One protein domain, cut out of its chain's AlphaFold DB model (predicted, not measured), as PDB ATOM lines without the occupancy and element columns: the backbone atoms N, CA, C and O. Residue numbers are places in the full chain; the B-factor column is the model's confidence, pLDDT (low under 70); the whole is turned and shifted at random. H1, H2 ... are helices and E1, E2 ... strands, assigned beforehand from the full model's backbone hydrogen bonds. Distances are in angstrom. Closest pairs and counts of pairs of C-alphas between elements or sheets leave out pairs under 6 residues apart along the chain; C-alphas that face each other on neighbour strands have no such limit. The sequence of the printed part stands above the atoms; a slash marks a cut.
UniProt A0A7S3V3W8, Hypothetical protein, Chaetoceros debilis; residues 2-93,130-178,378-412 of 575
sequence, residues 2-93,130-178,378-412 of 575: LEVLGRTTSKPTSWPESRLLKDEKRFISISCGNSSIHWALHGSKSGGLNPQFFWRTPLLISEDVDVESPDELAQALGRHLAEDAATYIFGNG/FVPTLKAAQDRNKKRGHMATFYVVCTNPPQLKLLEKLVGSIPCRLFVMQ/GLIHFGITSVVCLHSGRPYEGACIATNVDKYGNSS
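AT A GLANCE: This is residues 2 to 93, 130 to 178 and 378 to 412 of the 575 residues of the protein "Hypothetical protein" of Chaetoceros debilis (UniProt A0A7S3V3W8). A twisted sheet of five strands forms the middle layer, with H2 and H4 over one face and H5 crossing the other face slantwise. H1 packs on H4 at a steep tilt and H2 packs on H3 about perpendicular to it, while H5 touches no helix and is alone on its face of the sheet. The 176 printed residues include five named helices and five named strands in the order E1 E2 E3 H1 H2 H3 E4 H4 E5 H5; the mixed sheet runs E3 E2 E1 E4 E5. The class is mixed, helices and strands, with 86 residues, under half, in named elements. The whole is compact and rounded, with a radius of gyration of the C-alphas of 15.0 A and spans of 43 by 36 by 33 A.

IN THESE COORDINATES: After residues 2 to 26, E1 covers residues 27 to 32, beginning at C-alpha 27 (205.243, 265.646, 183.144). E2 is residues 37 to 42 and E3 residues 51 to 57, 17.1 A long. H1 is residues 70 to 80, 15.7 A, H2 residues 83 to 90, and H3 residues 134 to 144, 15.3 A. E4 is residues 148 to 154, 19.0 A, H4 residues 157 to 167, 15.1 A, and E5 residues 172 to 176. H5, residues 379 to 392, is 19.9 A long and ends at C-alpha 392 (206.040, 257.916, 192.847).

HOW THE PARTS SIT: E1, E2 and E3 form a meander, each strand the antiparallel neighbour of the one before, with N 31 and O 38 at 2.8 A and N 39 and O 55 at 2.9 A. E1 and E4 are parallel, with N 30 and O 151 at 2.9 A. E4, H4 and E5 form a strand-helix-strand unit, two parallel strands with a helix between, and its crossover is right-handed; N 150 and O 173 are 2.8 A apart. Helices on both faces make three layers: H2 and H4 lie on the same face, at heights over the sheet of 9.3 A and 9.1 A, and H5 on the opposite face at 8.9 A. H1 and H3 only graze the sheet. H2 and H3 touch, about perpendicular at 90 degrees, with closest C-alphas Phe 90 and Ala 137 at 4.4 A. H1 and H4 touch at a steep tilt of 65 degrees, with closest C-alphas Leu 77 and Leu 166 at 5.8 A. Every O i to N i+4 pair is within hydrogen-bond range in H2, H3, H4 and H5; H1 has 6 of 7.

THE WHOLE: The two C-alphas farthest apart, Glu 68 and Gly 398, are 43.7 A apart. Residues 94 to 129 and 179 to 377 are not printed, with C-alpha gaps of 5.1 A and 18.1 A. The link from E3 to H1 is long. Mean pLDDT of the printed part is 82.4; residues 2 to 7, 45 to 47, 93, 130 and 397 to 412 are under 70.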
ATOM      1  N   LEU A   2     224.967 266.306 186.242       34.94
ATOM      2  CA  LEU A   2     224.298 266.774 185.026       34.94
ATOM      3  C   LEU A   2     225.126 266.227 183.868       34.94
ATOM      4  O   LEU A   2     226.241 266.701 183.657       34.94
ATOM      5  N   GLU A   3     224.641 265.165 183.227       34.22
ATOM      6  CA  GLU A   3     225.302 264.600 182.056       34.22
ATOM      7  C   GLU A   3     225.441 265.671 180.974       34.22
ATOM      8  O   GLU A   3     224.516 266.410 180.631       34.22
ATOM      9  N   VAL A   4     226.679 265.773 180.518       34.78
ATOM     10  CA  VAL A   4     227.202 266.625 179.464       34.78
ATOM     11  C   VAL A   4     226.366 266.462 178.193       34.78
ATOM     12  O   VAL A   4     226.306 265.361 177.668       34.78
ATOM     13  N   LEU A   5     225.757 267.557 177.717       41.00
ATOM     14  CA  LEU A   5     225.541 267.945 176.304       41.00
ATOM     15  C   LEU A   5     225.384 266.818 175.245       41.00
ATOM     16  O   LEU A   5     225.912 266.934 174.142       41.00
ATOM     17  N   GLY A   6     224.655 265.745 175.550       43.28
ATOM     18  CA  GLY A   6     224.410 264.608 174.658       43.28
ATOM     19  C   GLY A   6     222.921 264.467 174.360       43.28
ATOM     20  O   GLY A   6     222.091 264.754 175.221       43.28
ATOM     21  N   ARG A   7     222.581 264.048 173.136       54.22
ATOM     22  CA  ARG A   7     221.203 263.716 172.736       54.22
ATOM     23  C   ARG A   7     220.556 262.813 173.794       54.22
ATOM     24  O   ARG A   7     221.174 261.834 174.219       54.22
ATOM     25  N   THR A   8     219.329 263.126 174.211       71.50
ATOM     26  CA  THR A   8     218.605 262.253 175.143       71.50
ATOM     27  C   THR A   8     218.226 260.975 174.402       71.50
ATOM     28  O   THR A   8     217.535 261.032 173.390       71.50
ATOM     29  N   THR A   9     218.661 259.825 174.909       73.31
ATOM     30  CA  THR A   9     218.177 258.522 174.441       73.31
ATOM     31  C   THR A   9     216.980 258.099 175.279       73.31
ATOM     32  O   THR A   9     216.958 258.298 176.500       73.31
ATOM     33  N   SER A  10     215.967 257.534 174.628       83.75
ATOM     34  CA  SER A  10     214.879 256.884 175.345       83.75
ATOM     35  C   SER A  10     215.404 255.683 176.122       83.75
ATOM     36  O   SER A  10     216.403 255.051 175.770       83.75
ATOM     37  N   LYS A  11     214.715 255.365 177.213       89.81
ATOM     38  CA  LYS A  11     214.951 254.139 177.971       89.81
ATOM     39  C   LYS A  11     213.615 253.462 178.235       89.81
ATOM     40  O   LYS A  11     212.637 254.163 178.510       89.81
ATOM     41  N   PRO A  12     213.550 252.124 178.213       91.81
ATOM     42  CA  PRO A  12     212.438 251.431 178.835       91.81
ATOM     43  C   PRO A  12     212.284 251.902 180.283       91.81
ATOM     44  O   PRO A  12     213.270 252.172 180.981       91.81
ATOM     45  N   THR A  13     211.045 252.022 180.728       91.06
ATOM     46  CA  THR A  13     210.731 252.250 182.137       91.06
ATOM     47  C   THR A  13     211.388 251.194 183.025       91.06
ATOM     48  O   THR A  13     211.390 249.997 182.744       91.06
ATOM     49  N   SER A  14     211.968 251.657 184.126       90.69
ATOM     50  CA  SER A  14     212.522 250.826 185.193       90.69
ATOM     51  C   SER A  14     212.292 251.543 186.513       90.69
ATOM     52  O   SER A  14     212.521 252.744 186.632       90.69
ATOM     53  N   TRP A  15     211.750 250.846 187.506       88.31
ATOM     54  CA  TRP A  15     211.427 251.449 188.797       88.31
ATOM     55  C   TRP A  15     212.472 251.008 189.829       88.31
ATOM     56  O   TRP A  15     212.645 249.801 190.000       88.31
ATOM     57  N   PRO A  16     213.101 251.937 190.581       88.62
ATOM     58  CA  PRO A  16     212.679 253.319 190.839       88.62
ATOM     59  C   PRO A  16     213.215 254.412 189.889       88.62
ATOM     60  O   PRO A  16     212.824 255.567 190.056       88.62
ATOM     61  N   GLU A  17     214.080 254.104 188.929       89.25
ATOM     62  CA  GLU A  17     214.808 255.077 188.093       89.25
ATOM     63  C   GLU A  17     213.887 256.003 187.278       89.25
ATOM     64  O   GLU A  17     214.185 257.184 187.065       89.25
ATOM     65  N   SER A  18     212.738 255.485 186.856       92.50
ATOM     66  CA  SER A  18     211.724 256.202 186.091       92.50
ATOM     67  C   SER A  18     210.801 257.064 186.945       92.50
ATOM     68  O   SER A  18     210.069 257.860 186.378       92.50
ATOM     69  N   ARG A  19     210.838 256.998 188.287       93.38
ATOM     70  CA  ARG A  19     209.957 257.808 189.159       93.38
ATOM     71  C   ARG A  19     210.088 259.303 188.880       93.38
ATOM     72  O   ARG A  19     211.182 259.804 188.608       93.38
ATOM     73  N   LEU A  20     208.985 260.041 189.012       91.81
ATOM     74  CA  LEU A  20     209.074 261.501 189.038       91.81
ATOM     75  C   LEU A  20     209.896 261.937 190.249       91.81
ATOM     76  O   LEU A  20     209.778 261.366 191.338       91.81
ATOM     77  N   LEU A  21     210.715 262.966 190.060       89.62
ATOM     78  CA  LEU A  21     211.478 263.547 191.162       89.62
ATOM     79  C   LEU A  21     210.522 264.172 192.181       89.62
ATOM     80  O   LEU A  21     209.401 264.538 191.845       89.62
ATOM     81  N   LYS A  22     210.924 264.291 193.450       84.88
ATOM     82  CA  LYS A  22     210.025 264.741 194.534       84.88
ATOM     83  C   LYS A  22     209.428 266.136 194.284       84.88
ATOM     84  O   LYS A  22     208.283 266.391 194.646       84.88
ATOM     85  N   ASP A  23     210.204 267.015 193.672       85.62
ATOM     86  CA  ASP A  23     209.880 268.391 193.291       85.62
ATOM     87  C   ASP A  23     209.261 268.514 191.887       85.62
ATOM     88  O   ASP A  23     208.649 269.534 191.569       85.62
ATOM     89  N   GLU A  24     209.336 267.462 191.071       90.06
ATOM     90  CA  GLU A  24     208.762 267.429 189.730       90.06
ATOM     91  C   GLU A  24     207.235 267.300 189.797       90.06
ATOM     92  O   GLU A  24     206.674 266.230 190.038       90.06
ATOM     93  N   LYS A  25     206.528 268.421 189.630       88.75
ATOM     94  CA  LYS A  25     205.056 268.495 189.737       88.75
ATOM     95  C   LYS A  25     204.320 268.279 188.416       88.75
ATOM     96  O   LYS A  25     203.096 268.216 188.427       88.75
ATOM     97  N   ARG A  26     205.042 268.215 187.296       92.50
ATOM     98  CA  ARG A  26     204.480 268.105 185.946       92.50
ATOM     99  C   ARG A  26     205.284 267.128 185.105       92.50
ATOM    100  O   ARG A  26     206.490 267.009 185.282       92.50
ATOM    101  N   PHE A  27     204.616 266.477 184.168       95.75
ATOM    102  CA  PHE A  27     205.243 265.646 183.144       95.75
ATOM    103  C   PHE A  27     204.384 265.660 181.883       95.75
ATOM    104  O   PHE A  27     203.232 266.098 181.919       95.75
ATOM    105  N   ILE A  28     204.944 265.195 180.773       97.69
ATOM    106  CA  ILE A  28     204.208 265.023 179.521       97.69
ATOM    107  C   ILE A  28     204.054 263.530 179.263       97.69
ATOM    108  O   ILE A  28     204.968 262.753 179.535       97.69
ATOM    109  N   SER A  29     202.901 263.110 178.757       98.19
ATOM    110  CA  SER A  29     202.775 261.763 178.213       98.19
ATOM    111  C   SER A  29     202.353 261.773 176.756       98.19
ATOM    112  O   SER A  29     201.646 262.675 176.307       98.19
ATOM    113  N   ILE A  30     202.834 260.771 176.028       98.06
ATOM    114  CA  ILE A  30     202.653 260.610 174.591       98.06
ATOM    115  C   ILE A  30     202.045 259.231 174.355       98.06
ATOM    116  O   ILE A  30     202.544 258.229 174.862       98.06
ATOM    117  N   SER A  31     200.967 259.186 173.585       95.94
ATOM    118  CA  SER A  31     200.351 257.973 173.070       95.94
ATOM    119  C   SER A  31     200.439 258.003 171.552       95.94
ATOM    120  O   SER A  31     199.871 258.898 170.930       95.94
ATOM    121  N   CYS A  32     201.121 257.039 170.944       91.25
ATOM    122  CA  CYS A  32     201.295 256.993 169.495       91.25
ATOM    123  C   CYS A  32     200.841 255.645 168.925       91.25
ATOM    124  O   CYS A  32     201.311 254.586 169.345       91.25
ATOM    125  N   GLY A  33     199.898 255.710 167.985       82.75
ATOM    126  CA  GLY A  33     199.410 254.568 167.211       82.75
ATOM    127  C   GLY A  33     199.610 254.794 165.713       82.75
ATOM    128  O   GLY A  33     200.585 255.408 165.293       82.75
ATOM    129  N   ASN A  34     198.666 254.331 164.891       77.88
ATOM    130  CA  ASN A  34     198.804 254.336 163.425       77.88
ATOM    131  C   ASN A  34     198.123 255.511 162.710       77.88
ATOM    132  O   ASN A  34     198.087 255.532 161.486       77.88
ATOM    133  N   SER A  35     197.523 256.454 163.436       76.88
ATOM    134  CA  SER A  35     196.729 257.528 162.812       76.88
ATOM    135  C   SER A  35     197.117 258.923 163.282       76.88
ATOM    136  O   SER A  35     197.048 259.872 162.511       76.88
ATOM    137  N   SER A  36     197.526 259.059 164.538       83.06
ATOM    138  CA  SER A  36     197.898 260.341 165.128       83.06
ATOM    139  C   SER A  36     198.719 260.128 166.392       83.06
ATOM    140  O   SER A  36     198.711 259.046 166.991       83.06
ATOM    141  N   ILE A  37     199.394 261.191 166.821       89.19
ATOM    142  CA  ILE A  37     200.114 261.251 168.092       89.19
ATOM    143  C   ILE A  37     199.272 262.056 169.071       89.19
ATOM    144  O   ILE A  37     198.815 263.159 168.774       89.19
ATOM    145  N   HIS A  38     199.019 261.472 170.232       92.12
ATOM    146  CA  HIS A  38     198.193 262.038 171.283       92.12
ATOM    147  C   HIS A  38     199.094 262.438 172.437       92.12
ATOM    148  O   HIS A  38     199.935 261.659 172.884       92.12
ATOM    149  N   TRP A  39     198.900 263.645 172.933       95.94
ATOM    150  CA  TRP A  39     199.762 264.244 173.930       95.94
ATOM    151  C   TRP A  39     198.938 264.706 175.122       95.94
ATOM    152  O   TRP A  39     197.788 265.132 174.978       95.94
ATOM    153  N   ALA A  40     199.550 264.668 176.300       95.06
ATOM    154  CA  ALA A  40     198.956 265.200 177.509       95.06
ATOM    155  C   ALA A  40     199.987 265.913 178.378       95.06
ATOM    156  O   ALA A  40     201.079 265.396 178.613       95.06
ATOM    157  N   LEU A  41     199.609 267.074 178.915       94.25
ATOM    158  CA  LEU A  41     200.351 267.746 179.975       94.25
ATOM    159  C   LEU A  41     199.690 267.413 181.312       94.25
ATOM    160  O   LEU A  41     198.496 267.643 181.520       94.25
ATOM    161  N   HIS A  42     200.487 266.875 182.224       93.12
ATOM    162  CA  HIS A  42     200.064 266.442 183.546       93.12
ATOM    163  C   HIS A  42     200.573 267.397 184.611       93.12
ATOM    164  O   HIS A  42     201.658 267.968 184.476       93.12
ATOM    165  N   GLY A  43     199.830 267.496 185.711       85.88
ATOM    166  CA  GLY A  43     200.270 268.234 186.889       85.88
ATOM    167  C   GLY A  43     199.544 269.560 187.110       85.88
ATOM    168  O   GLY A  43     199.543 270.442 186.250       85.88
ATOM    169  N   SER A  44     198.980 269.740 188.301       73.56
ATOM    170  CA  SER A  44     198.266 270.950 188.724       73.56
ATOM    171  C   SER A  44     199.084 271.807 189.706       73.56
ATOM    172  O   SER A  44     200.138 271.404 190.208       73.56
ATOM    173  N   LYS A  45     198.584 273.012 190.027       61.09
ATOM    174  CA  LYS A  45     199.175 273.869 191.075       61.09
ATOM    175  C   LYS A  45     199.080 273.240 192.478       61.09
ATOM    176  O   LYS A  45     199.943 273.524 193.305       61.09
ATOM    177  N   SER A  46     198.089 272.375 192.730       64.44
ATOM    178  CA  SER A  46     197.919 271.651 194.003       64.44
ATOM    179  C   SER A  46     198.853 270.443 194.150       64.44
ATOM    180  O   SER A  46     198.972 269.909 195.247       64.44
ATOM    181  N   GLY A  47     199.561 270.043 193.085       69.00
ATOM    182  CA  GLY A  47     200.496 268.910 193.091       69.00
ATOM    183  C   GLY A  47     199.906 267.587 192.589       69.00
ATOM    184  O   GLY A  47     200.649 266.610 192.471       69.00
ATOM    185  N   GLY A  48     198.617 267.562 192.245       80.94
ATOM    186  CA  GLY A  48     197.963 266.434 191.591       80.94
ATOM    187  C   GLY A  48     198.516 266.183 190.195       80.94
ATOM    188  O   GLY A  48     198.781 267.127 189.457       80.94
ATOM    189  N   LEU A  49     198.677 264.914 189.821       87.44
ATOM    190  CA  LEU A  49     199.304 264.498 188.560       87.44
ATOM    191  C   LEU A  49     198.316 264.142 187.443       87.44
ATOM    192  O   LEU A  49     198.726 263.667 186.385       87.44
ATOM    193  N   ASN A  50     197.024 264.377 187.656       84.25
ATOM    194  CA  ASN A  50     196.021 264.144 186.626       84.25
ATOM    195  C   ASN A  50     196.355 264.927 185.342       84.25
ATOM    196  O   ASN A  50     196.857 266.060 185.438       84.25
ATOM    197  N   PRO A  51     196.061 264.359 184.156       87.38
ATOM    198  CA  PRO A  51     196.122 265.110 182.911       87.38
ATOM    199  C   PRO A  51     195.301 266.391 183.060       87.38
ATOM    200  O   PRO A  51     194.174 266.345 183.553       87.38
ATOM    201  N   GLN A  52     195.876 267.529 182.690       84.69
ATOM    202  CA  GLN A  52     195.184 268.821 182.703       84.69
ATOM    203  C   GLN A  52     194.700 269.201 181.306       84.69
ATOM    204  O   GLN A  52     193.699 269.896 181.156       84.69
ATOM    205  N   PHE A  53     195.416 268.730 180.291       83.31
ATOM    206  CA  PHE A  53     195.300 269.223 178.936       83.31
ATOM    207  C   PHE A  53     195.689 268.126 177.948       83.31
ATOM    208  O   PHE A  53     196.698 267.448 178.165       83.31
ATOM    209  N   PHE A  54     194.913 267.986 176.874       85.38
ATOM    210  CA  PHE A  54     195.152 267.040 175.784       85.38
ATOM    211  C   PHE A  54     195.234 267.767 174.448       85.38
ATOM    212  O   PHE A  54     194.446 268.678 174.199       85.38
ATOM    213  N   TRP A  55     196.120 267.306 173.570       88.56
ATOM    214  CA  TRP A  55     196.148 267.715 172.168       88.56
ATOM    215  C   TRP A  55     196.589 266.549 171.285       88.56
ATOM    216  O   TRP A  55     197.073 265.520 171.765       88.56
ATOM    217  N   ARG A  56     196.393 266.699 169.977       85.62
ATOM    218  CA  ARG A  56     196.788 265.710 168.974       85.62
ATOM    219  C   ARG A  56     197.603 266.371 167.877       85.62
ATOM    220  O   ARG A  56     197.364 267.531 167.547       85.62
ATOM    221  N   THR A  57     198.507 265.609 167.289       82.75
ATOM    222  CA  THR A  57     199.236 265.988 166.080       82.75
ATOM    223  C   THR A  57     199.150 264.857 165.056       82.75
ATOM    224  O   THR A  57     198.879 263.710 165.440       82.75
ATOM    225  N   PRO A  58     199.395 265.146 163.768       83.12
ATOM    226  CA  PRO A  58     199.684 264.111 162.783       83.12
ATOM    227  C   PRO A  58     200.845 263.207 163.223       83.12
ATOM    228  O   PRO A  58     201.564 263.513 164.186       83.12
ATOM    229  N   LEU A  59     200.991 262.077 162.529       84.44
ATOM    230  CA  LEU A  59     202.195 261.252 162.617       84.44
ATOM    231  C   LEU A  59     203.415 262.058 162.156       84.44
ATOM    232  O   LEU A  59     203.275 262.960 161.335       84.44
ATOM    233  N   LEU A  60     204.586 261.727 162.695       83.50
ATOM    234  CA  LEU A  60     205.840 262.335 162.268       83.50
ATOM    235  C   LEU A  60     206.223 261.829 160.881       83.50
ATOM    236  O   LEU A  60     206.077 260.632 160.600       83.50
ATOM    237  N   ILE A  61     206.756 262.729 160.066       84.31
ATOM    238  CA  ILE A  61     207.400 262.421 158.786       84.31
ATOM    239  C   ILE A  61     208.926 262.518 158.926       84.31
ATOM    240  O   ILE A  61     209.437 262.984 159.948       84.31
ATOM    241  N   SER A  62     209.677 262.029 157.936       79.12
ATOM    242  CA  SER A  62     211.147 262.083 157.941       79.12
ATOM    243  C   SER A  62     211.653 263.510 158.121       79.12
ATOM    244  O   SER A  62     212.547 263.750 158.926       79.12
ATOM    245  N   GLU A  63     211.013 264.458 157.448       80.38
ATOM    246  CA  GLU A  63     211.372 265.874 157.387       80.38
ATOM    247  C   GLU A  63     211.233 266.560 158.755       80.38
ATOM    248  O   GLU A  63     211.946 267.518 159.045       80.38
ATOM    249  N   ASP A  64     210.375 266.042 159.646       76.69
ATOM    250  CA  ASP A  64     210.257 266.559 161.016       76.69
ATOM    251  C   ASP A  64     211.530 266.326 161.836       76.69
ATOM    252  O   ASP A  64     211.763 267.006 162.840       76.69
ATOM    253  N   VAL A  65     212.342 265.343 161.441       82.38
ATOM    254  CA  VAL A  65     213.535 264.937 162.181       82.38
ATOM    255  C   VAL A  65     214.808 264.926 161.344       82.38
ATOM    256  O   VAL A  65     215.886 264.751 161.914       82.38
ATOM    257  N   ASP A  66     214.733 265.062 160.023       81.69
ATOM    258  CA  ASP A  66     215.881 265.060 159.116       81.69
ATOM    259  C   ASP A  66     216.491 266.453 158.966       81.69
ATOM    260  O   ASP A  66     216.532 267.054 157.899       81.69
ATOM    261  N   VAL A  67     216.933 266.987 160.101       76.12
ATOM    262  CA  VAL A  67     217.609 268.280 160.180       76.12
ATOM    263  C   VAL A  67     218.893 268.137 160.989       76.12
ATOM    264  O   VAL A  67     218.965 267.380 161.968       76.12
ATOM    265  N   GLU A  68     219.941 268.839 160.567       71.00
ATOM    266  CA  GLU A  68     221.274 268.700 161.162       71.00
ATOM    267  C   GLU A  68     221.421 269.505 162.463       71.00
ATOM    268  O   GLU A  68     222.194 269.127 163.353       71.00
ATOM    269  N   SER A  69     220.660 270.594 162.612       83.94
ATOM    270  CA  SER A  69     220.771 271.510 163.746       83.94
ATOM    271  C   SER A  69     219.923 271.071 164.951       83.94
ATOM    272  O   SER A  69     218.710 270.880 164.829       83.94
ATOM    273  N   PRO A  70     220.502 270.993 166.168       82.38
ATOM    274  CA  PRO A  70     219.733 270.759 167.391       82.38
ATOM    275  C   PRO A  70     218.646 271.810 167.654       82.38
ATOM    276  O   PRO A  70     217.618 271.484 168.245       82.38
ATOM    277  N   ASP A  71     218.857 273.057 167.223       86.06
ATOM    278  CA  ASP A  71     217.855 274.114 167.376       86.06
ATOM    279  C   ASP A  71     216.709 273.958 166.372       86.06
ATOM    280  O   ASP A  71     215.565 274.216 166.731       86.06
ATOM    281  N   GLU A  72     216.967 273.469 165.158       85.94
ATOM    282  CA  GLU A  72     215.903 273.157 164.192       85.94
ATOM    283  C   GLU A  72     215.048 271.980 164.670       85.94
ATOM    284  O   GLU A  72     213.822 272.050 164.601       85.94
ATOM    285  N   LEU A  73     215.660 270.948 165.266       87.69
ATOM    286  CA  LEU A  73     214.912 269.869 165.921       87.69
ATOM    287  C   LEU A  73     214.098 270.369 167.123       87.69
ATOM    288  O   LEU A  73     212.974 269.920 167.337       87.69
ATOM    289  N   ALA A  74     214.637 271.300 167.917       89.00
ATOM    290  CA  ALA A  74     213.903 271.895 169.033       89.00
ATOM    291  C   ALA A  74     212.700 272.724 168.547       89.00
ATOM    292  O   ALA A  74     211.632 272.677 169.162       89.00
ATOM    293  N   GLN A  75     212.846 273.438 167.426       89.50
ATOM    294  CA  GLN A  75     211.748 274.137 166.753       89.50
ATOM    295  C   GLN A  75     210.716 273.157 166.200       89.50
ATOM    296  O   GLN A  75     209.521 273.371 166.404       89.50
ATOM    297  N   ALA A  76     211.161 272.065 165.568       87.25
ATOM    298  CA  ALA A  76     210.287 270.994 165.106       87.25
ATOM    299  C   ALA A  76     209.469 270.429 166.265       87.25
ATOM    300  O   ALA A  76     208.242 270.449 166.207       87.25
ATOM    301  N   LEU A  77     210.115 270.065 167.378       91.50
ATOM    302  CA  LEU A  77     209.424 269.637 168.594       91.50
ATOM    303  C   LEU A  77     208.414 270.698 169.052       91.50
ATOM    304  O   LEU A  77     207.272 270.367 169.364       91.50
ATOM    305  N   GLY A  78     208.801 271.974 169.031       89.25
ATOM    306  CA  GLY A  78     207.926 273.112 169.298       89.25
ATOM    307  C   GLY A  78     206.636 273.129 168.471       89.25
ATOM    308  O   GLY A  78     205.574 273.372 169.037       89.25
ATOM    309  N   ARG A  79     206.692 272.802 167.171       87.06
ATOM    310  CA  ARG A  79     205.510 272.745 166.281       87.06
ATOM    311  C   ARG A  79     204.494 271.671 166.688       87.06
ATOM    312  O   ARG A  79     203.306 271.811 166.380       87.06
ATOM    313  N   HIS A  80     204.946 270.628 167.387       86.69
ATOM    314  CA  HIS A  80     204.103 269.541 167.891       86.69
ATOM    315  C   HIS A  80     203.590 269.763 169.317       86.69
ATOM    316  O   HIS A  80     202.761 268.987 169.793       86.69
ATOM    317  N   LEU A  81     204.057 270.797 170.017       88.12
ATOM    318  CA  LEU A  81     203.665 271.074 171.394       88.12
ATOM    319  C   LEU A  81     202.581 272.143 171.442       88.12
ATOM    320  O   LEU A  81     202.652 273.161 170.759       88.12
ATOM    321  N   ALA A  82     201.601 271.940 172.317       85.06
ATOM    322  CA  ALA A  82     200.691 273.015 172.673       85.06
ATOM    323  C   ALA A  82     201.385 274.084 173.530       85.06
ATOM    324  O   ALA A  82     202.367 273.787 174.213       85.06
ATOM    325  N   GLU A  83     200.843 275.303 173.548       85.00
ATOM    326  CA  GLU A  83     201.452 276.477 174.200       85.00
ATOM    327  C   GLU A  83     201.889 276.218 175.655       85.00
ATOM    328  O   GLU A  83     203.029 276.503 176.027       85.00
ATOM    329  N   ASP A  84     201.032 275.603 176.473       86.19
ATOM    330  CA  ASP A  84     201.345 275.280 177.872       86.19
ATOM    331  C   ASP A  84     202.482 274.252 178.006       86.19
ATOM    332  O   ASP A  84     203.292 274.315 178.940       86.19
ATOM    333  N   ALA A  85     202.559 273.296 177.078       90.94
ATOM    334  CA  ALA A  85     203.614 272.290 177.045       90.94
ATOM    335  C   ALA A  85     204.933 272.891 176.534       90.94
ATOM    336  O   ALA A  85     205.986 272.639 177.124       90.94
ATOM    337  N   ALA A  86     204.875 273.747 175.512       91.94
ATOM    338  CA  ALA A  86     206.016 274.508 175.019       91.94
ATOM    339  C   ALA A  86     206.571 275.437 176.110       91.94
ATOM    340  O   ALA A  86     207.758 275.392 176.414       91.94
ATOM    341  N   THR A  87     205.705 276.174 176.805       90.81
ATOM    342  CA  THR A  87     206.053 277.003 177.969       90.81
ATOM    343  C   THR A  87     206.662 276.175 179.098       90.81
ATOM    344  O   THR A  87     207.626 276.587 179.759       90.81
ATOM    345  N   TYR A  88     206.108 274.985 179.352       91.88
ATOM    346  CA  TYR A  88     206.677 274.075 180.334       91.88
ATOM    347  C   TYR A  88     208.119 273.742 179.958       91.88
ATOM    348  O   TYR A  88     208.993 273.955 180.798       91.88
ATOM    349  N   ILE A  89     208.365 273.312 178.718       94.19
ATOM    350  CA  ILE A  89     209.654 272.819 178.217       94.19
ATOM    351  C   ILE A  89     210.691 273.930 178.016       94.19
ATOM    352  O   ILE A  89     211.800 273.805 178.528       94.19
ATOM    353  N   PHE A  90     210.334 275.004 177.316       94.12
ATOM    354  CA  PHE A  90     211.251 276.039 176.832       94.12
ATOM    355  C   PHE A  90     211.174 277.356 177.629       94.12
ATOM    356  O   PHE A  90     212.121 278.137 177.612       94.12
ATOM    357  N   GLY A  91     210.098 277.586 178.393       88.12
ATOM    358  CA  GLY A  91     209.844 278.850 179.102       88.12
ATOM    359  C   GLY A  91     209.125 279.900 178.244       88.12
ATOM    360  O   GLY A  91     208.784 279.633 177.099       88.12
ATOM    361  N   ASN A  92     208.889 281.089 178.812       75.44
ATOM    362  CA  ASN A  92     208.330 282.233 178.081       75.44
ATOM    363  C   ASN A  92     209.487 283.079 177.549       75.44
ATOM    364  O   ASN A  92     210.383 283.424 178.326       75.44
ATOM    365  N   GLY A  93     209.459 283.433 176.263       51.66
ATOM    366  CA  GLY A  93     210.441 284.327 175.654       51.66
ATOM    367  C   GLY A  93     210.612 285.612 176.460       51.66
ATOM    368  O   GLY A  93     209.701 286.418 176.572       51.66
ATOM    369  N   PHE A 130     208.552 283.979 170.140       68.62
ATOM    370  CA  PHE A 130     209.360 282.989 170.855       68.62
ATOM    371  C   PHE A 130     209.675 281.762 169.989       68.62
ATOM    372  O   PHE A 130     208.815 280.923 169.730       68.62
ATOM    373  N   VAL A 131     210.948 281.625 169.614       82.38
ATOM    374  CA  VAL A 131     211.472 280.473 168.870       82.38
ATOM    375  C   VAL A 131     212.030 279.427 169.849       82.38
ATOM    376  O   VAL A 131     212.977 279.726 170.589       82.38
ATOM    377  N   PRO A 132     211.485 278.196 169.881       89.56
ATOM    378  CA  PRO A 132     212.032 277.109 170.687       89.56
ATOM    379  C   PRO A 132     213.482 276.795 170.307       89.56
ATOM    380  O   PRO A 132     213.811 276.671 169.135       89.56
ATOM    381  N   THR A 133     214.361 276.649 171.297       92.19
ATOM    382  CA  THR A 133     215.779 276.314 171.082       92.19
ATOM    383  C   THR A 133     216.255 275.308 172.120       92.19
ATOM    384  O   THR A 133     215.716 275.230 173.234       92.19
ATOM    385  N   LEU A 134     217.318 274.570 171.798       91.56
ATOM    386  CA  LEU A 134     218.013 273.690 172.735       91.56
ATOM    387  C   LEU A 134     218.459 274.472 173.976       91.56
ATOM    388  O   LEU A 134     218.292 274.015 175.111       91.56
ATOM    389  N   LYS A 135     218.988 275.684 173.772       92.38
ATOM    390  CA  LYS A 135     219.423 276.558 174.864       92.38
ATOM    391  C   LYS A 135     218.260 276.970 175.767       92.38
ATOM    392  O   LYS A 135     218.398 276.897 176.987       92.38
ATOM    393  N   ALA A 136     217.106 277.331 175.201       93.44
ATOM    394  CA  ALA A 136     215.920 277.662 175.991       93.44
ATOM    395  C   ALA A 136     215.466 276.477 176.860       93.44
ATOM    396  O   ALA A 136     215.225 276.650 178.055       93.44
ATOM    397  N   ALA A 137     215.444 275.257 176.310       94.00
ATOM    398  CA  ALA A 137     215.125 274.054 177.083       94.00
ATOM    399  C   ALA A 137     216.141 273.797 178.215       94.00
ATOM    400  O   ALA A 137     215.762 273.494 179.350       94.00
ATOM    401  N   GLN A 138     217.439 273.963 177.943       94.12
ATOM    402  CA  GLN A 138     218.500 273.834 178.948       94.12
ATOM    403  C   GLN A 138     218.354 274.850 180.080       94.12
ATOM    404  O   GLN A 138     218.416 274.483 181.256       94.12
ATOM    405  N   ASP A 139     218.153 276.121 179.747       93.69
ATOM    406  CA  ASP A 139     218.011 277.189 180.732       93.69
ATOM    407  C   ASP A 139     216.716 277.027 181.533       93.69
ATOM    408  O   ASP A 139     216.705 277.216 182.755       93.69
ATOM    409  N   ARG A 140     215.645 276.548 180.891       94.06
ATOM    410  CA  ARG A 140     214.400 276.207 181.574       94.06
ATOM    411  C   ARG A 140     214.574 275.049 182.553       94.06
ATOM    412  O   ARG A 140     214.087 275.156 183.680       94.06
ATOM    413  N   ASN A 141     215.296 273.995 182.175       93.94
ATOM    414  CA  ASN A 141     215.629 272.882 183.067       93.94
ATOM    415  C   ASN A 141     216.481 273.344 184.259       93.94
ATOM    416  O   ASN A 141     216.171 272.994 185.397       93.94
ATOM    417  N   LYS A 142     217.504 274.187 184.034       93.50
ATOM    418  CA  LYS A 142     218.312 274.780 185.120       93.50
ATOM    419  C   LYS A 142     217.440 275.577 186.087       93.50
ATOM    420  O   LYS A 142     217.541 275.384 187.293       93.50
ATOM    421  N   LYS A 143     216.547 276.427 185.563       93.25
ATOM    422  CA  LYS A 143     215.621 277.232 186.374       93.25
ATOM    423  C   LYS A 143     214.626 276.369 187.153       93.25
ATOM    424  O   LYS A 143     214.244 276.738 188.258       93.25
ATOM    425  N   ARG A 144     214.183 275.245 186.583       91.50
ATOM    426  CA  ARG A 144     213.261 274.305 187.241       91.50
ATOM    427  C   ARG A 144     213.960 273.408 188.270       91.50
ATOM    428  O   ARG A 144     213.291 272.895 189.155       91.50
ATOM    429  N   GLY A 145     215.275 273.215 188.151       91.62
ATOM    430  CA  GLY A 145     216.065 272.311 188.995       91.62
ATOM    431  C   GLY A 145     216.065 270.852 188.524       91.62
ATOM    432  O   GLY A 145     216.788 270.031 189.083       91.62
ATOM    433  N   HIS A 146     215.311 270.526 187.471       92.25
ATOM    434  CA  HIS A 146     215.244 269.189 186.893       92.25
ATOM    435  C   HIS A 146     214.892 269.211 185.399       92.25
ATOM    436  O   HIS A 146     214.304 270.168 184.889       92.25
ATOM    437  N   MET A 147     215.221 268.117 184.704       94.38
ATOM    438  CA  MET A 147     214.818 267.883 183.313       94.38
ATOM    439  C   MET A 147     213.316 267.595 183.210       94.38
ATOM    440  O   MET A 147     212.730 267.042 184.141       94.38
ATOM    441  N   ALA A 148     212.686 267.956 182.089       94.12
ATOM    442  CA  ALA A 148     211.306 267.552 181.813       94.12
ATOM    443  C   ALA A 148     211.213 266.029 181.620       94.12
ATOM    444  O   ALA A 148     212.022 265.462 180.885       94.12
ATOM    445  N   THR A 149     210.229 265.383 182.247       96.75
ATOM    446  CA  THR A 149     209.952 263.954 182.048       96.75
ATOM    447  C   THR A 149     208.833 263.721 181.033       96.75
ATOM    448  O   THR A 149     207.777 264.357 181.099       96.75
ATOM    449  N   PHE A 150     209.072 262.769 180.132       97.94
ATOM    450  CA  PHE A 150     208.143 262.240 179.144       97.94
ATOM    451  C   PHE A 150     207.916 260.744 179.389       97.94
ATOM    452  O   PHE A 150     208.880 259.992 179.528       97.94
ATOM    453  N   TYR A 151     206.655 260.313 179.391       98.38
ATOM    454  CA  TYR A 151     206.286 258.893 179.343       98.38
ATOM    455  C   TYR A 151     205.584 258.578 178.029       98.38
ATOM    456  O   TYR A 151     204.615 259.244 177.670       98.38
ATOM    457  N   VAL A 152     206.047 257.552 177.327       98.06
ATOM    458  CA  VAL A 152     205.548 257.176 176.005       98.06
ATOM    459  C   VAL A 152     204.893 255.806 176.069       98.06
ATOM    460  O   VAL A 152     205.500 254.843 176.530       98.06
ATOM    461  N   VAL A 153     203.667 255.714 175.563       97.25
ATOM    462  CA  VAL A 153     203.015 254.462 175.182       97.25
ATOM    463  C   VAL A 153     202.907 254.470 173.660       97.25
ATOM    464  O   VAL A 153     202.207 255.305 173.094       97.25
ATOM    465  N   CYS A 154     203.624 253.580 172.979       92.75
ATOM    466  CA  CYS A 154     203.642 253.538 171.520       92.75
ATOM    467  C   CYS A 154     203.388 252.118 171.015       92.75
ATOM    468  O   CYS A 154     204.024 251.175 171.482       92.75
ATOM    469  N   THR A 155     202.470 251.974 170.060       89.06
ATOM    470  CA  THR A 155     202.196 250.714 169.346       89.06
ATOM    471  C   THR A 155     202.715 250.730 167.905       89.06
ATOM    472  O   THR A 155     202.539 249.753 167.186       89.06
ATOM    473  N   ASN A 156     203.387 251.813 167.495       89.88
ATOM    474  CA  ASN A 156     203.969 252.009 166.168       89.88
ATOM    475  C   ASN A 156     205.505 252.187 166.279       89.88
ATOM    476  O   ASN A 156     205.980 253.289 166.571       89.88
ATOM    477  N   PRO A 157     206.307 251.122 166.077       88.50
ATOM    478  CA  PRO A 157     207.761 251.190 166.247       88.50
ATOM    479  C   PRO A 157     208.479 252.202 165.331       88.50
ATOM    480  O   PRO A 157     209.361 252.900 165.836       88.50
ATOM    481  N   PRO A 158     208.124 252.357 164.037       90.00
ATOM    482  CA  PRO A 158     208.666 253.436 163.205       90.00
ATOM    483  C   PRO A 158     208.451 254.831 163.804       90.00
ATOM    484  O   PRO A 158     209.396 255.608 163.925       90.00
ATOM    485  N   GLN A 159     207.233 255.127 164.264       91.81
ATOM    486  CA  GLN A 159     206.925 256.415 164.888       91.81
ATOM    487  C   GLN A 159     207.631 256.607 166.228       91.81
ATOM    488  O   GLN A 159     208.016 257.727 166.556       91.81
ATOM    489  N   LEU A 160     207.855 255.531 166.992       92.25
ATOM    490  CA  LEU A 160     208.656 255.606 168.211       92.25
ATOM    491  C   LEU A 160     210.070 256.119 167.907       92.25
ATOM    492  O   LEU A 160     210.518 257.041 168.577       92.25
ATOM    493  N   LYS A 161     210.736 255.609 166.863       90.38
ATOM    494  CA  LYS A 161     212.082 256.073 166.474       90.38
ATOM    495  C   LYS A 161     212.105 257.566 166.121       90.38
ATOM    496  O   LYS A 161     213.018 258.285 166.526       90.38
ATOM    497  N   LEU A 162     211.094 258.042 165.391       91.88
ATOM    498  CA  LEU A 162     210.968 259.463 165.048       91.88
ATOM    499  C   LEU A 162     210.718 260.314 166.301       91.88
ATOM    500  O   LEU A 162     211.382 261.329 166.502       91.88
ATOM    501  N   LEU A 163     209.830 259.865 167.193       93.38
ATOM    502  CA  LEU A 163     209.554 260.530 168.470       93.38
ATOM    503  C   LEU A 163     210.802 260.615 169.351       93.38
ATOM    504  O   LEU A 163     211.037 261.639 169.985       93.38
ATOM    505  N   GLU A 164     211.615 259.562 169.381       92.31
ATOM    506  CA  GLU A 164     212.880 259.534 170.113       92.31
ATOM    507  C   GLU A 164     213.874 260.559 169.567       92.31
ATOM    508  O   GLU A 164     214.490 261.281 170.352       92.31
ATOM    509  N   LYS A 165     213.989 260.681 168.238       90.19
ATOM    510  CA  LYS A 165     214.844 261.692 167.597       90.19
ATOM    511  C   LYS A 165     214.333 263.112 167.869       90.19
ATOM    512  O   LYS A 165     215.120 263.978 168.251       90.19
ATOM    513  N   LEU A 166     213.021 263.332 167.746       92.19
ATOM    514  CA  LEU A 166     212.380 264.634 167.941       92.19
ATOM    515  C   LEU A 166     212.445 265.108 169.398       92.19
ATOM    516  O   LEU A 166     212.922 266.205 169.679       92.19
ATOM    517  N   VAL A 167     211.985 264.290 170.349       93.69
ATOM    518  CA  VAL A 167     211.971 264.629 171.784       93.69
ATOM    519  C   VAL A 167     213.390 264.611 172.360       93.69
ATOM    520  O   VAL A 167     213.720 265.413 173.235       93.69
ATOM    521  N   GLY A 168     214.262 263.749 171.826       89.50
ATOM    522  CA  GLY A 168     215.672 263.660 172.198       89.50
ATOM    523  C   GLY A 168     216.522 264.873 171.810       89.50
ATOM    524  O   GLY A 168     217.672 264.974 172.252       89.50
ATOM    525  N   SER A 169     215.953 265.808 171.039       88.12
ATOM    526  CA  SER A 169     216.566 267.091 170.671       88.12
ATOM    527  C   SER A 169     216.866 267.994 171.864       88.12
ATOM    528  O   SER A 169     217.757 268.836 171.786       88.12
ATOM    529  N   ILE A 170     216.167 267.795 172.985       91.38
ATOM    530  CA  ILE A 170     216.357 268.541 174.229       91.38
ATOM    531  C   ILE A 170     216.811 267.615 175.368       91.38
ATOM    532  O   ILE A 170     216.477 266.425 175.378       91.38
ATOM    533  N   PRO A 171     217.514 268.135 176.393       92.75
ATOM    534  CA  PRO A 171     217.783 267.382 177.611       92.75
ATOM    535  C   PRO A 171     216.470 267.093 178.339       92.75
ATOM    536  O   PRO A 171     215.808 268.000 178.856       92.75
ATOM    537  N   CYS A 172     216.078 265.829 178.373       94.19
ATOM    538  CA  CYS A 172     214.848 265.380 179.005       94.19
ATOM    539  C   CYS A 172     215.037 263.995 179.636       94.19
ATOM    540  O   CYS A 172     216.094 263.374 179.541       94.19
ATOM    541  N   ARG A 173     214.016 263.516 180.343       95.44
ATOM    542  CA  ARG A 173     213.909 262.118 180.768       95.44
ATOM    543  C   ARG A 173     212.835 261.475 179.906       95.44
ATOM    544  O   ARG A 173     211.664 261.784 180.097       95.44
ATOM    545  N   LEU A 174     213.223 260.636 178.953       95.88
ATOM    546  CA  LEU A 174     212.298 259.998 178.017       95.88
ATOM    547  C   LEU A 174     212.156 258.511 178.352       95.88
ATOM    548  O   LEU A 174     213.097 257.739 178.167       95.88
ATOM    549  N   PHE A 175     210.983 258.119 178.848       97.12
ATOM    550  CA  PHE A 175     210.700 256.742 179.241       97.12
ATOM    551  C   PHE A 175     209.636 256.105 178.355       97.12
ATOM    552  O   PHE A 175     208.529 256.628 178.235       97.12
ATOM    553  N   VAL A 176     209.951 254.946 177.782       96.94
ATOM    554  CA  VAL A 176     209.002 254.127 177.020       96.94
ATOM    555  C   VAL A 176     208.403 253.091 177.959       96.94
ATOM    556  O   VAL A 176     209.111 252.213 178.454       96.94
ATOM    557  N   MET A 177     207.103 253.217 178.220       96.88
ATOM    558  CA  MET A 177     206.377 252.315 179.105       96.88
ATOM    559  C   MET A 177     206.259 250.918 178.495       96.88
ATOM    560  O   MET A 177     206.229 250.746 177.278       96.88
ATOM    561  N   GLN A 178     206.157 249.921 179.365       93.88
ATOM    562  CA  GLN A 178     206.059 248.503 179.060       93.88
ATOM    563  C   GLN A 178     204.764 247.933 179.640       93.88
ATOM    564  O   GLN A 178     204.231 248.431 180.629       93.88
ATOM    565  N   GLY A 378     191.273 260.498 175.985       87.19
ATOM    566  CA  GLY A 378     192.608 260.386 176.570       87.19
ATOM    567  C   GLY A 378     192.706 259.399 177.739       87.19
ATOM    568  O   GLY A 378     193.618 259.533 178.551       87.19
ATOM    569  N   LEU A 379     191.810 258.400 177.837       92.19
ATOM    570  CA  LEU A 379     191.826 257.373 178.894       92.19
ATOM    571  C   LEU A 379     193.211 256.730 179.092       92.19
ATOM    572  O   LEU A 379     193.613 256.451 180.221       92.19
ATOM    573  N   ILE A 380     193.974 256.579 178.009       94.94
ATOM    574  CA  ILE A 380     195.353 256.086 178.031       94.94
ATOM    575  C   ILE A 380     196.277 256.939 178.921       94.94
ATOM    576  O   ILE A 380     197.064 256.414 179.700       94.94
ATOM    577  N   HIS A 381     196.140 258.265 178.910       95.50
ATOM    578  CA  HIS A 381     196.957 259.167 179.726       95.50
ATOM    579  C   HIS A 381     196.587 259.088 181.215       95.50
ATOM    580  O   HIS A 381     197.438 259.271 182.092       95.50
ATOM    581  N   PHE A 382     195.329 258.768 181.533       92.38
ATOM    582  CA  PHE A 382     194.923 258.465 182.908       92.38
ATOM    583  C   PHE A 382     195.530 257.150 183.408       92.38
ATOM    584  O   PHE A 382     195.863 257.067 184.590       92.38
ATOM    585  N   GLY A 383     195.721 256.170 182.518       94.06
ATOM    586  CA  GLY A 383     196.480 254.948 182.786       94.06
ATOM    587  C   GLY A 383     197.957 255.204 183.051       94.06
ATOM    588  O   GLY A 383     198.513 254.719 184.029       94.06
ATOM    589  N   ILE A 384     198.598 256.037 182.230       96.31
ATOM    590  CA  ILE A 384     199.989 256.455 182.467       96.31
ATOM    591  C   ILE A 384     200.098 257.138 183.839       96.31
ATOM    592  O   ILE A 384     200.970 256.821 184.646       96.31
ATOM    593  N   THR A 385     199.155 258.030 184.150       93.25
ATOM    594  CA  THR A 385     199.131 258.752 185.428       93.25
ATOM    595  C   THR A 385     198.955 257.818 186.621       93.25
ATOM    596  O   THR A 385     199.596 258.037 187.645       93.25
ATOM    597  N   SER A 386     198.100 256.792 186.528       90.00
ATOM    598  CA  SER A 386     197.863 255.875 187.649       90.00
ATOM    599  C   SER A 386     199.141 255.121 188.030       90.00
ATOM    600  O   SER A 386     199.483 255.075 189.213       90.00
ATOM    601  N   VAL A 387     199.898 254.637 187.041       91.19
ATOM    602  CA  VAL A 387     201.203 253.987 187.241       91.19
ATOM    603  C   VAL A 387     202.221 254.973 187.818       91.19
ATOM    604  O   VAL A 387     202.870 254.687 188.825       91.19
ATOM    605  N   VAL A 388     202.329 256.171 187.239       92.94
ATOM    606  CA  VAL A 388     203.283 257.188 187.706       92.94
ATOM    607  C   VAL A 388     202.990 257.613 189.150       92.94
ATOM    608  O   VAL A 388     203.922 257.722 189.952       92.94
ATOM    609  N   CYS A 389     201.718 257.809 189.515       88.12
ATOM    610  CA  CYS A 389     201.291 258.084 190.889       88.12
ATOM    611  C   CYS A 389     201.668 256.941 191.834       88.12
ATOM    612  O   CYS A 389     202.295 257.197 192.865       88.12
ATOM    613  N   LEU A 390     201.342 255.697 191.459       87.00
ATOM    614  CA  LEU A 390     201.634 254.497 192.243       87.00
ATOM    615  C   LEU A 390     203.129 254.392 192.559       87.00
ATOM    616  O   LEU A 390     203.519 254.331 193.725       87.00
ATOM    617  N   HIS A 391     203.980 254.438 191.534       88.31
ATOM    618  CA  HIS A 391     205.420 254.279 191.720       88.31
ATOM    619  C   HIS A 391     206.079 255.499 192.364       88.31
ATOM    620  O   HIS A 391     207.091 255.343 193.044       88.31
ATOM    621  N   SER A 392     205.519 256.701 192.205       85.88
ATOM    622  CA  SER A 392     206.040 257.916 192.847       85.88
ATOM    623  C   SER A 392     205.518 258.119 194.276       85.88
ATOM    624  O   SER A 392     205.892 259.101 194.918       85.88
ATOM    625  N   GLY A 393     204.652 257.229 194.783       81.81
ATOM    626  CA  GLY A 393     204.035 257.355 196.108       81.81
ATOM    627  C   GLY A 393     203.146 258.593 196.246       81.81
ATOM    628  O   GLY A 393     203.028 259.152 197.337       81.81
ATOM    629  N   ARG A 394     202.569 259.068 195.137       82.44
ATOM    630  CA  ARG A 394     201.721 260.265 195.100       82.44
ATOM    631  C   ARG A 394     200.252 259.870 195.016       82.44
ATOM    632  O   ARG A 394     199.929 258.916 194.307       82.44
ATOM    633  N   PRO A 395     199.353 260.597 195.697       71.62
ATOM    634  CA  PRO A 395     197.934 260.303 195.612       71.62
ATOM    635  C   PRO A 395     197.447 260.489 194.174       71.62
ATOM    636  O   PRO A 395     197.818 261.438 193.481       71.62
ATOM    637  N   TYR A 396     196.603 259.565 193.730       71.88
ATOM    638  CA  TYR A 396     195.831 259.733 192.511       71.88
ATOM    639  C   TYR A 396     194.566 260.526 192.856       71.88
ATOM    640  O   TYR A 396     193.732 260.046 193.622       71.88
ATOM    641  N   GLU A 397     194.409 261.740 192.320       64.88
ATOM    642  CA  GLU A 397     193.324 262.665 192.706       64.88
ATOM    643  C   GLU A 397     191.941 262.322 192.098       64.88
ATOM    644  O   GLU A 397     191.011 263.119 192.158       64.88
ATOM    645  N   GLY A 398     191.750 261.114 191.560       53.75
ATOM    646  CA  GLY A 398     190.440 260.645 191.094       53.75
ATOM    647  C   GLY A 398     189.934 261.360 189.835       53.75
ATOM    648  O   GLY A 398     190.690 262.027 189.131       53.75
ATOM    649  N   ALA A 399     188.656 261.141 189.503       50.44
ATOM    650  CA  ALA A 399     188.099 261.463 188.193       50.44
ATOM    651  C   ALA A 399     188.126 262.964 187.869       50.44
ATOM    652  O   ALA A 399     187.404 263.752 188.474       50.44
ATOM    653  N   CYS A 400     188.929 263.339 186.875       46.56
ATOM    654  CA  CYS A 400     189.035 264.700 186.365       46.56
ATOM    655  C   CYS A 400     188.643 264.696 184.885       46.56
ATOM    656  O   CYS A 400     189.038 263.800 184.142       46.56
ATOM    657  N   ILE A 401     187.852 265.680 184.459       44.75
ATOM    658  CA  ILE A 401     187.599 265.933 183.039       44.75
ATOM    659  C   ILE A 401     188.660 266.939 182.613       44.75
ATOM    660  O   ILE A 401     188.541 268.121 182.931       44.75
ATOM    661  N   ALA A 402     189.715 266.474 181.948       45.78
ATOM    662  CA  ALA A 402     190.655 267.398 181.327       45.78
ATOM    663  C   ALA A 402     189.991 268.070 180.118       45.78
ATOM    664  O   ALA A 402     189.134 267.487 179.445       45.78
ATOM    665  N   THR A 403     190.363 269.319 179.862       41.50
ATOM    666  CA  THR A 403     189.852 270.070 178.720       41.50
ATOM    667  C   THR A 403     190.538 269.588 177.448       41.50
ATOM    668  O   THR A 403     191.760 269.683 177.331       41.50
ATOM    669  N   ASN A 404     189.749 269.086 176.496       41.75
ATOM    670  CA  ASN A 404     190.205 268.935 175.120       41.75
ATOM    671  C   ASN A 404     190.311 270.318 174.487       41.75
ATOM    672  O   ASN A 404     189.376 271.119 174.576       41.75
ATOM    673  N   VAL A 405     191.433 270.564 173.833       40.94
ATOM    674  CA  VAL A 405     191.666 271.772 173.056       40.94
ATOM    675  C   VAL A 405     192.420 271.401 171.775       40.94
ATOM    676  O   VAL A 405     192.975 270.303 171.664       40.94
ATOM    677  N   ASP A 406     192.473 272.311 170.810       45.41
ATOM    678  CA  ASP A 406     193.473 272.225 169.746       45.41
ATOM    679  C   ASP A 406     194.888 272.553 170.281       45.41
ATOM    680  O   ASP A 406     195.072 272.964 171.430       45.41
ATOM    681  N   LYS A 407     195.923 272.394 169.445       37.16
ATOM    682  CA  LYS A 407     197.304 272.737 169.839       37.16
ATOM    683  C   LYS A 407     197.489 274.219 170.224       37.16
ATOM    684  O   LYS A 407     198.475 274.549 170.872       37.16
ATOM    685  N   TYR A 408     196.549 275.097 169.874       37.97
ATOM    686  CA  TYR A 408     196.582 276.531 170.168       37.97
ATOM    687  C   TYR A 408     195.842 276.900 171.463       37.97
ATOM    688  O   TYR A 408     195.664 278.078 171.756       37.97
ATOM    689  N   GLY A 409     195.406 275.915 172.256       35.72
ATOM    690  CA  GLY A 409     194.763 276.178 173.542       35.72
ATOM    691  C   GLY A 409     193.302 276.620 173.431       35.72
ATOM    692  O   GLY A 409     192.716 277.029 174.438       35.72
ATOM    693  N   ASN A 410     192.670 276.507 172.257       36.09
ATOM    694  CA  ASN A 410     191.251 276.814 172.131       36.09
ATOM    695  C   ASN A 410     190.427 275.713 172.796       36.09
ATOM    696  O   ASN A 410     190.238 274.619 172.265       36.09
ATOM    697  N   SER A 411     189.896 276.014 173.982       32.31
ATOM    698  CA  SER A 411     188.832 275.212 174.581       32.31
ATOM    699  C   SER A 411     187.630 275.213 173.659       32.31
ATOM    700  O   SER A 411     187.116 276.290 173.343       32.31
ATOM    701  N   SER A 412     187.108 274.029 173.336       32.28
ATOM    702  CA  SER A 412     185.724 273.870 172.899       32.28
ATOM    703  C   SER A 412     184.813 274.309 174.054       32.28
ATOM    704  O   SER A 412     184.240 273.496 174.782       32.28
TER     705      SER A 412